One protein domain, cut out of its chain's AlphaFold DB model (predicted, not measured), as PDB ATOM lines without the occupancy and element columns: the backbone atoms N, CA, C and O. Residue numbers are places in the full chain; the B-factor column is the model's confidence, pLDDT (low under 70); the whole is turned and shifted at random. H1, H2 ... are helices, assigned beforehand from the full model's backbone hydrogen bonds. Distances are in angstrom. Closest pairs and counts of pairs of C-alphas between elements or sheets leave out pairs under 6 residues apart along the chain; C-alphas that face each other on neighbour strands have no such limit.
ATOM      1  N   MET A  74      44.160  25.323 -22.206       83.31
ATOM      2  CA  MET A  74      44.537  24.203 -23.071       83.31
ATOM      3  C   MET A  74      45.642  24.619 -24.049       83.31
ATOM      4  O   MET A  74      45.396  24.877 -25.227       83.31
ATOM      5  N   ASN A  75      46.881  24.674 -23.561       69.31
ATOM      6  CA  ASN A  75      48.049  24.863 -24.420       69.31
ATOM      7  C   ASN A  75      48.435  23.523 -25.079       69.31
ATOM      8  O   ASN A  75      48.581  22.526 -24.378       69.31
ATOM      9  N   HIS A  76      48.663  23.525 -26.399       62.28
ATOM     10  CA  HIS A  76      49.075  22.380 -27.240       62.28
ATOM     11  C   HIS A  76      47.993  21.311 -27.491       62.28
ATOM     12  O   HIS A  76      47.868  20.337 -26.754       62.28
ATOM     13  N   PHE A  77      47.265  21.453 -28.606       66.31
ATOM     14  CA  PHE A  77      46.325  20.439 -29.116       66.31
ATOM     15  C   PHE A  77      46.956  19.437 -30.105       66.31
ATOM     16  O   PHE A  77      46.255  18.594 -30.669       66.31
ATOM     17  N   ASP A  78      48.260  19.539 -30.366       69.50
ATOM     18  CA  ASP A  78      48.888  18.823 -31.476       69.50
ATOM     19  C   ASP A  78      48.887  17.306 -31.243       69.50
ATOM     20  O   ASP A  78      49.468  16.795 -30.290       69.50
ATOM     21  N   GLY A  79      48.222  16.575 -32.144       74.06
ATOM     22  CA  GLY A  79      48.142  15.110 -32.114       74.06
ATOM     23  C   GLY A  79      47.051  14.522 -31.211       74.06
ATOM     24  O   GLY A  79      46.962  13.299 -31.110       74.06
ATOM     25  N   LEU A  80      46.201  15.345 -30.588       82.44
ATOM     26  CA  LEU A  80      45.106  14.865 -29.738       82.44
ATOM     27  C   LEU A  80      43.916  14.364 -30.567       82.44
ATOM     28  O   LEU A  80      43.473  15.013 -31.517       82.44
ATOM     29  N   THR A  81      43.365  13.210 -30.183       88.81
ATOM     30  CA  THR A  81      42.155  12.659 -30.805       88.81
ATOM     31  C   THR A  81      40.938  13.022 -29.952       88.81
ATOM     32  O   THR A  81      40.868  12.595 -28.804       88.81
ATOM     33  N   PRO A  82      39.951  13.776 -30.477       92.12
ATOM     34  CA  PRO A  82      38.759  14.138 -29.714       92.12
ATOM     35  C   PRO A  82      38.017  12.892 -29.220       92.12
ATOM     36  O   PRO A  82      37.520  12.101 -30.027       92.12
ATOM     37  N   LYS A  83      37.921  12.734 -27.900       93.25
ATOM     38  CA  LYS A  83      37.329  11.563 -27.258       93.25
ATOM     39  C   LYS A  83      36.575  11.974 -25.998       93.25
ATOM     40  O   LYS A  83      37.050  12.790 -25.221       93.25
ATOM     41  N   HIS A  84      35.395  11.394 -25.807       93.25
ATOM     42  CA  HIS A  84      34.628  11.546 -24.574       93.25
ATOM     43  C   HIS A  84      35.196  10.645 -23.473       93.25
ATOM     44  O   HIS A  84      35.410   9.451 -23.698       93.25
ATOM     45  N   HIS A  85      35.369  11.222 -22.286       93.31
ATOM     46  CA  HIS A  85      35.669  10.517 -21.043       93.31
ATOM     47  C   HIS A  85      34.606  10.854 -19.994       93.31
ATOM     48  O   HIS A  85      34.153  11.996 -19.906       93.31
ATOM     49  N   ASP A  86      34.193   9.864 -19.199       92.50
ATOM     50  CA  ASP A  86      33.200  10.061 -18.128       92.50
ATOM     51  C   ASP A  86      33.800  10.766 -16.900       92.50
ATOM     52  O   ASP A  86      33.121  11.544 -16.229       92.50
ATOM     53  N   PHE A  87      35.091  10.539 -16.648       93.56
ATOM     54  CA  PHE A  87      35.865  11.106 -15.544       93.56
ATOM     55  C   PHE A  87      37.201  11.625 -16.059       93.56
ATOM     56  O   PHE A  87      37.714  11.114 -17.053       93.56
ATOM     57  N   ILE A  88      37.763  12.611 -15.363       93.81
ATOM     58  CA  ILE A  88      39.069  13.189 -15.677       93.81
ATOM     59  C   ILE A  88      40.037  12.865 -14.536       93.81
ATOM     60  O   ILE A  88      39.848  13.299 -13.400       93.81
ATOM     61  N   ASN A  89      41.077  12.098 -14.831       92.25
ATOM     62  CA  ASN A  89      42.183  11.797 -13.920       92.25
ATOM     63  C   ASN A  89      43.476  12.485 -14.358       92.25
ATOM     64  O   ASN A  89      44.296  12.828 -13.506       92.25
ATOM     65  N   GLU A  90      43.637  12.677 -15.667       91.12
ATOM     66  CA  GLU A  90      44.850  13.186 -16.302       91.12
ATOM     67  C   GLU A  90      44.555  14.382 -17.219       91.12
ATOM     68  O   GLU A  90      43.459  14.525 -17.769       91.12
ATOM     69  N   LEU A  91      45.559  15.238 -17.437       90.00
ATOM     70  CA  LEU A  91      45.409  16.449 -18.255       90.00
ATOM     71  C   LEU A  91      45.020  16.134 -19.711       90.00
ATOM     72  O   LEU A  91      44.205  16.847 -20.296       90.00
ATOM     73  N   PHE A  92      45.554  15.055 -20.292       90.19
ATOM     74  CA  PHE A  92      45.225  14.684 -21.671       90.19
ATOM     75  C   PHE A  92      43.750  14.275 -21.821       90.19
ATOM     76  O   PHE A  92      43.132  14.598 -22.831       90.19
ATOM     77  N   GLU A  93      43.146  13.634 -20.811       92.31
ATOM     78  CA  GLU A  93      41.723  13.256 -20.832       92.31
ATOM     79  C   GLU A  93      40.829  14.501 -20.845       92.31
ATOM     80  O   GLU A  93      39.798  14.532 -21.528       92.31
ATOM     81  N   LEU A  94      41.251  15.555 -20.132       92.31
ATOM     82  CA  LEU A  94      40.596  16.860 -20.164       92.31
ATOM     83  C   LEU A  94      40.720  17.504 -21.545       92.31
ATOM     84  O   LEU A  94      39.723  18.000 -22.065       92.31
ATOM     85  N   GLN A  95      41.905  17.465 -22.156       91.94
ATOM     86  CA  GLN A  95      42.147  18.015 -23.494       91.94
ATOM     87  C   GLN A  95      41.334  17.282 -24.574       91.94
ATOM     88  O   GLN A  95      40.699  17.928 -25.409       91.94
ATOM     89  N   GLU A  96      41.300  15.946 -24.544       92.75
ATOM     90  CA  GLU A  96      40.510  15.125 -25.468       92.75
ATOM     91  C   GLU A  96      39.006  15.376 -25.304       92.75
ATOM     92  O   GLU A  96      38.302  15.565 -26.305       92.75
ATOM     93  N   SER A  97      38.526  15.438 -24.055       93.38
ATOM     94  CA  SER A  97      37.124  15.730 -23.737       93.38
ATOM     95  C   SER A  97      36.746  17.144 -24.164       93.38
ATOM     96  O   SER A  97      35.713  17.344 -24.804       93.38
ATOM     97  N   TYR A  98      37.599  18.129 -23.876       91.94
ATOM     98  CA  TYR A  98      37.411  19.512 -24.299       91.94
ATOM     99  C   TYR A  98      37.311  19.602 -25.824       91.94
ATOM    100  O   TYR A  98      36.342  20.158 -26.335       91.94
ATOM    101  N   ALA A  99      38.241  18.986 -26.561       91.44
ATOM    102  CA  ALA A  99      38.212  18.967 -28.022       91.44
ATOM    103  C   ALA A  99      36.949  18.278 -28.572       91.44
ATOM    104  O   ALA A  99      36.355  18.751 -29.545       91.44
ATOM    105  N   TYR A 100      36.505  17.184 -27.941       93.38
ATOM    106  CA  TYR A 100      35.279  16.481 -28.314       93.38
ATOM    107  C   TYR A 100      34.042  17.372 -28.166       93.38
ATOM    108  O   TYR A 100      33.269  17.507 -29.119       93.38
ATOM    109  N   TYR A 101      33.862  18.017 -27.013       93.56
ATOM    110  CA  TYR A 101      32.705  18.876 -26.746       93.56
ATOM    111  C   TYR A 101      32.739  20.180 -27.533       93.56
ATOM    112  O   TYR A 101      31.714  20.595 -28.080       93.56
ATOM    113  N   PHE A 102      33.926  20.766 -27.689       90.56
ATOM    114  CA  PHE A 102      34.132  21.964 -28.491       90.56
ATOM    115  C   PHE A 102      33.768  21.725 -29.960       90.56
ATOM    116  O   PHE A 102      33.044  22.522 -30.552       90.56
ATOM    117  N   LYS A 103      34.174  20.581 -30.534       90.56
ATOM    118  CA  LYS A 103      33.820  20.194 -31.909       90.56
ATOM    119  C   LYS A 103      32.307  20.079 -32.126       90.56
ATOM    120  O   LYS A 103      31.826  20.412 -33.205       90.56
ATOM    121  N   HIS A 104      31.564  19.594 -31.133       92.81
ATOM    122  CA  HIS A 104      30.112  19.422 -31.230       92.81
ATOM    123  C   HIS A 104      29.320  20.657 -30.780       92.81
ATOM    124  O   HIS A 104      28.098  20.664 -30.909       92.81
ATOM    125  N   GLY A 105      29.983  21.688 -30.241       92.62
ATOM    126  CA  GLY A 105      29.310  22.842 -29.641       92.62
ATOM    127  C   GLY A 105      28.408  22.462 -28.460       92.62
ATOM    128  O   GLY A 105      27.401  23.123 -28.219       92.62
ATOM    129  N   ALA A 106      28.729  21.373 -27.758       93.00
ATOM    130  CA  ALA A 106      27.908  20.830 -26.682       93.00
ATOM    131  C   ALA A 106      28.489  21.197 -25.312       93.00
ATOM    132  O   ALA A 106      29.698  21.121 -25.099       93.00
ATOM    133  N   ALA A 107      27.619  21.568 -24.372       93.25
ATOM    134  CA  ALA A 107      28.006  21.770 -22.981       93.25
ATOM    135  C   ALA A 107      28.241  20.419 -22.288       93.25
ATOM    136  O   ALA A 107      27.516  19.452 -22.536       93.25
ATOM    137  N   ALA A 108      29.237  20.364 -21.406       93.25
ATOM    138  CA  ALA A 108      29.539  19.185 -20.609       93.25
ATOM    139  C   ALA A 108      30.133  19.571 -19.253       93.25
ATOM    140  O   ALA A 108      30.852  20.560 -19.136       93.25
ATOM    141  N   GLU A 109      29.864  18.735 -18.257       93.56
ATOM    142  CA  GLU A 109      30.429  18.824 -16.913       93.56
ATOM    143  C   GLU A 109      31.093  17.495 -16.578       93.56
ATOM    144  O   GLU A 109      30.498  16.435 -16.789       93.56
ATOM    145  N   ARG A 110      32.331  17.517 -16.086       93.94
ATOM    146  CA  ARG A 110      33.069  16.293 -15.760       93.94
ATOM    147  C   ARG A 110      33.659  16.370 -14.370       93.94
ATOM    148  O   ARG A 110      34.152  17.411 -13.948       93.94
ATOM    149  N   PHE A 111      33.605  15.239 -13.680       93.62
ATOM    150  CA  PHE A 111      34.192  15.106 -12.362       93.62
ATOM    151  C   PHE A 111      35.682  14.785 -12.482       93.62
ATOM    152  O   PHE A 111      36.074  13.926 -13.277       93.62
ATOM    153  N   THR A 112      36.492  15.472 -11.676       92.62
ATOM    154  CA  THR A 112      37.926  15.208 -11.550       92.62
ATOM    155  C   THR A 112      38.182  14.498 -10.229       92.62
ATOM    156  O   THR A 112      37.962  15.060  -9.159       92.62
ATOM    157  N   THR A 113      38.623  13.250 -10.301       87.44
ATOM    158  CA  THR A 113      38.965  12.395  -9.148       87.44
ATOM    159  C   THR A 113      40.354  12.706  -8.593       87.44
ATOM    160  O   THR A 113      40.608  12.491  -7.409       87.44
ATOM    161  N   ASN A 114      41.260  13.209  -9.435       92.88
ATOM    162  CA  ASN A 114      42.626  13.560  -9.060       92.88
ATOM    163  C   ASN A 114      42.686  14.982  -8.479       92.88
ATOM    164  O   ASN A 114      42.662  15.968  -9.216       92.88
ATOM    165  N   SER A 115      42.798  15.093  -7.153       92.56
ATOM    166  CA  SER A 115      42.850  16.392  -6.466       92.56
ATOM    167  C   SER A 115      44.074  17.226  -6.852       92.56
ATOM    168  O   SER A 115      43.972  18.442  -6.938       92.56
ATOM    169  N   SER A 116      45.214  16.588  -7.141       94.50
ATOM    170  CA  SER A 116      46.441  17.306  -7.514       94.50
ATOM    171  C   SER A 116      46.303  17.961  -8.887       94.50
ATOM    172  O   SER A 116      46.671  19.121  -9.055       94.50
ATOM    173  N   LEU A 117      45.707  17.243  -9.847       92.56
ATOM    174  CA  LEU A 117      45.369  17.803 -11.156       92.56
ATOM    175  C   LEU A 117      44.372  18.960 -11.012       92.56
ATOM    176  O   LEU A 117      44.532  19.992 -11.655       92.56
ATOM    177  N   PHE A 118      43.349  18.800 -10.168       93.50
ATOM    178  CA  PHE A 118      42.366  19.854  -9.930       93.50
ATOM    179  C   PHE A 118      43.019  21.138  -9.397       93.50
ATOM    180  O   PHE A 118      42.778  22.214  -9.943       93.50
ATOM    181  N   ASP A 119      43.896  21.026  -8.398       93.38
ATOM    182  CA  ASP A 119      44.606  22.174  -7.826       93.38
ATOM    183  C   ASP A 119      45.523  22.855  -8.857       93.38
ATOM    184  O   ASP A 119      45.575  24.086  -8.935       93.38
ATOM    185  N   GLU A 120      46.208  22.076  -9.701       92.50
ATOM    186  CA  GLU A 120      47.032  22.604 -10.791       92.50
ATOM    187  C   GLU A 120      46.193  23.360 -11.834       92.50
ATOM    188  O   GLU A 120      46.565  24.461 -12.256       92.50
ATOM    189  N   LEU A 121      45.033  22.812 -12.213       92.50
ATOM    190  CA  LEU A 121      44.101  23.453 -13.142       92.50
ATOM    191  C   LEU A 121      43.555  24.765 -12.577       92.50
ATOM    192  O   LEU A 121      43.530  25.762 -13.298       92.50
ATOM    193  N   VAL A 122      43.167  24.792 -11.299       92.88
ATOM    194  CA  VAL A 122      42.704  26.012 -10.619       92.88
ATOM    195  C   VAL A 122      43.813  27.064 -10.595       92.88
ATOM    196  O   VAL A 122      43.585  28.205 -10.999       92.88
ATOM    197  N   ALA A 123      45.034  26.683 -10.213       92.69
ATOM    198  CA  ALA A 123      46.172  27.597 -10.178       92.69
ATOM    199  C   ALA A 123      46.552  28.123 -11.574       92.69
ATOM    200  O   ALA A 123      46.988  29.264 -11.715       92.69
ATOM    201  N   SER A 124      46.403  27.306 -12.618       91.25
ATOM    202  CA  SER A 124      46.611  27.729 -14.006       91.25
ATOM    203  C   SER A 124      45.517  28.695 -14.469       91.25
ATOM    204  O   SER A 124      45.818  29.768 -14.993       91.25
ATOM    205  N   ALA A 125      44.255  28.369 -14.187       92.62
ATOM    206  CA  ALA A 125      43.110  29.203 -14.521       92.62
ATOM    207  C   ALA A 125      43.142  30.567 -13.813       92.62
ATOM    208  O   ALA A 125      42.702  31.548 -14.394       92.62
ATOM    209  N   GLU A 126      43.705  30.670 -12.610       91.94
ATOM    210  CA  GLU A 126      43.895  31.946 -11.902       91.94
ATOM    211  C   GLU A 126      44.904  32.883 -12.563       91.94
ATOM    212  O   GLU A 126      44.756  34.103 -12.500       91.94
ATOM    213  N   ARG A 127      45.935  32.325 -13.204       91.31
ATOM    214  CA  ARG A 127      46.966  33.113 -13.899       91.31
ATOM    215  C   ARG A 127      46.506  33.599 -15.273       91.31
ATOM    216  O   ARG A 127      47.170  34.447 -15.865       91.31
ATOM    217  N   ALA A 128      45.405  33.051 -15.778       90.69
ATOM    218  CA  ALA A 128      44.829  33.406 -17.064       90.69
ATOM    219  C   ALA A 128      44.285  34.845 -17.049       90.69
ATOM    220  O   ALA A 128      43.712  35.305 -16.058       90.69
ATOM    221  N   SER A 129      44.452  35.558 -18.163       87.31
ATOM    222  CA  SER A 129      44.194  37.002 -18.241       87.31
ATOM    223  C   SER A 129      42.705  37.350 -18.133       87.31
ATOM    224  O   SER A 129      42.336  38.404 -17.620       87.31
ATOM    225  N   GLY A 130      41.844  36.431 -18.579       85.94
ATOM    226  CA  GLY A 130      40.387  36.534 -18.509       85.94
ATOM    227  C   GLY A 130      39.753  35.831 -17.309       85.94
ATOM    228  O   GLY A 130      38.547  35.569 -17.342       85.94
ATOM    229  N   SER A 131      40.536  35.466 -16.290       91.94
ATOM    230  CA  SER A 131      40.018  34.731 -15.140       91.94
ATOM    231  C   SER A 131      39.085  35.593 -14.288       91.94
ATOM    232  O   SER A 131      39.323  36.779 -14.049       91.94
TER     233      SER A 131
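What this domain is: This is residues 74 to 131 of the 174 residues of the protein "ADP-dependent glucokinase" of Lygus hesperus (UniProt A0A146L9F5). Two helices, H1 then H2, form a V, nearest at Leu 91 and Leu 117, while residues 74 to 90 loop round H1 and residues 125 to 131 stick out at the far end of H2. The printed part has 58 residues, 27 of them, under half, in the two named helices, with no named strand; the class is all helix. It is compact, with a radius of gyration of the C-alphas of 11.6 A and spans of 27 by 26 by 23 A.

How they stand to each other: H1, residues 91 to 104, and H2, residues 115 to 127, are close but not clearly touching; their closest C-alphas, Leu 91 and Leu 117, are 7.2 A apart. They run the same way at a steep tilt of 63 degrees. Residues 87 to 88 pair with 111 to 112, parallel. Every O i to N i+4 pair is within hydrogen-bond range in H1, and 8 of 9 in H2.

Where its parts are: H1 runs 20.3 A from C-alpha 91 at (45.409, 16.449, -18.255). H2 runs 18.8 A to C-alpha 127 at (46.966, 33.113, -13.899).

The domain as a whole: The farthest C-alphas, Asp 86 and Ser 129, are 29.1 A apart. The printed part has no cut, and the H1 to H2 link is short. Residues 75 to 78 have pLDDT under 70.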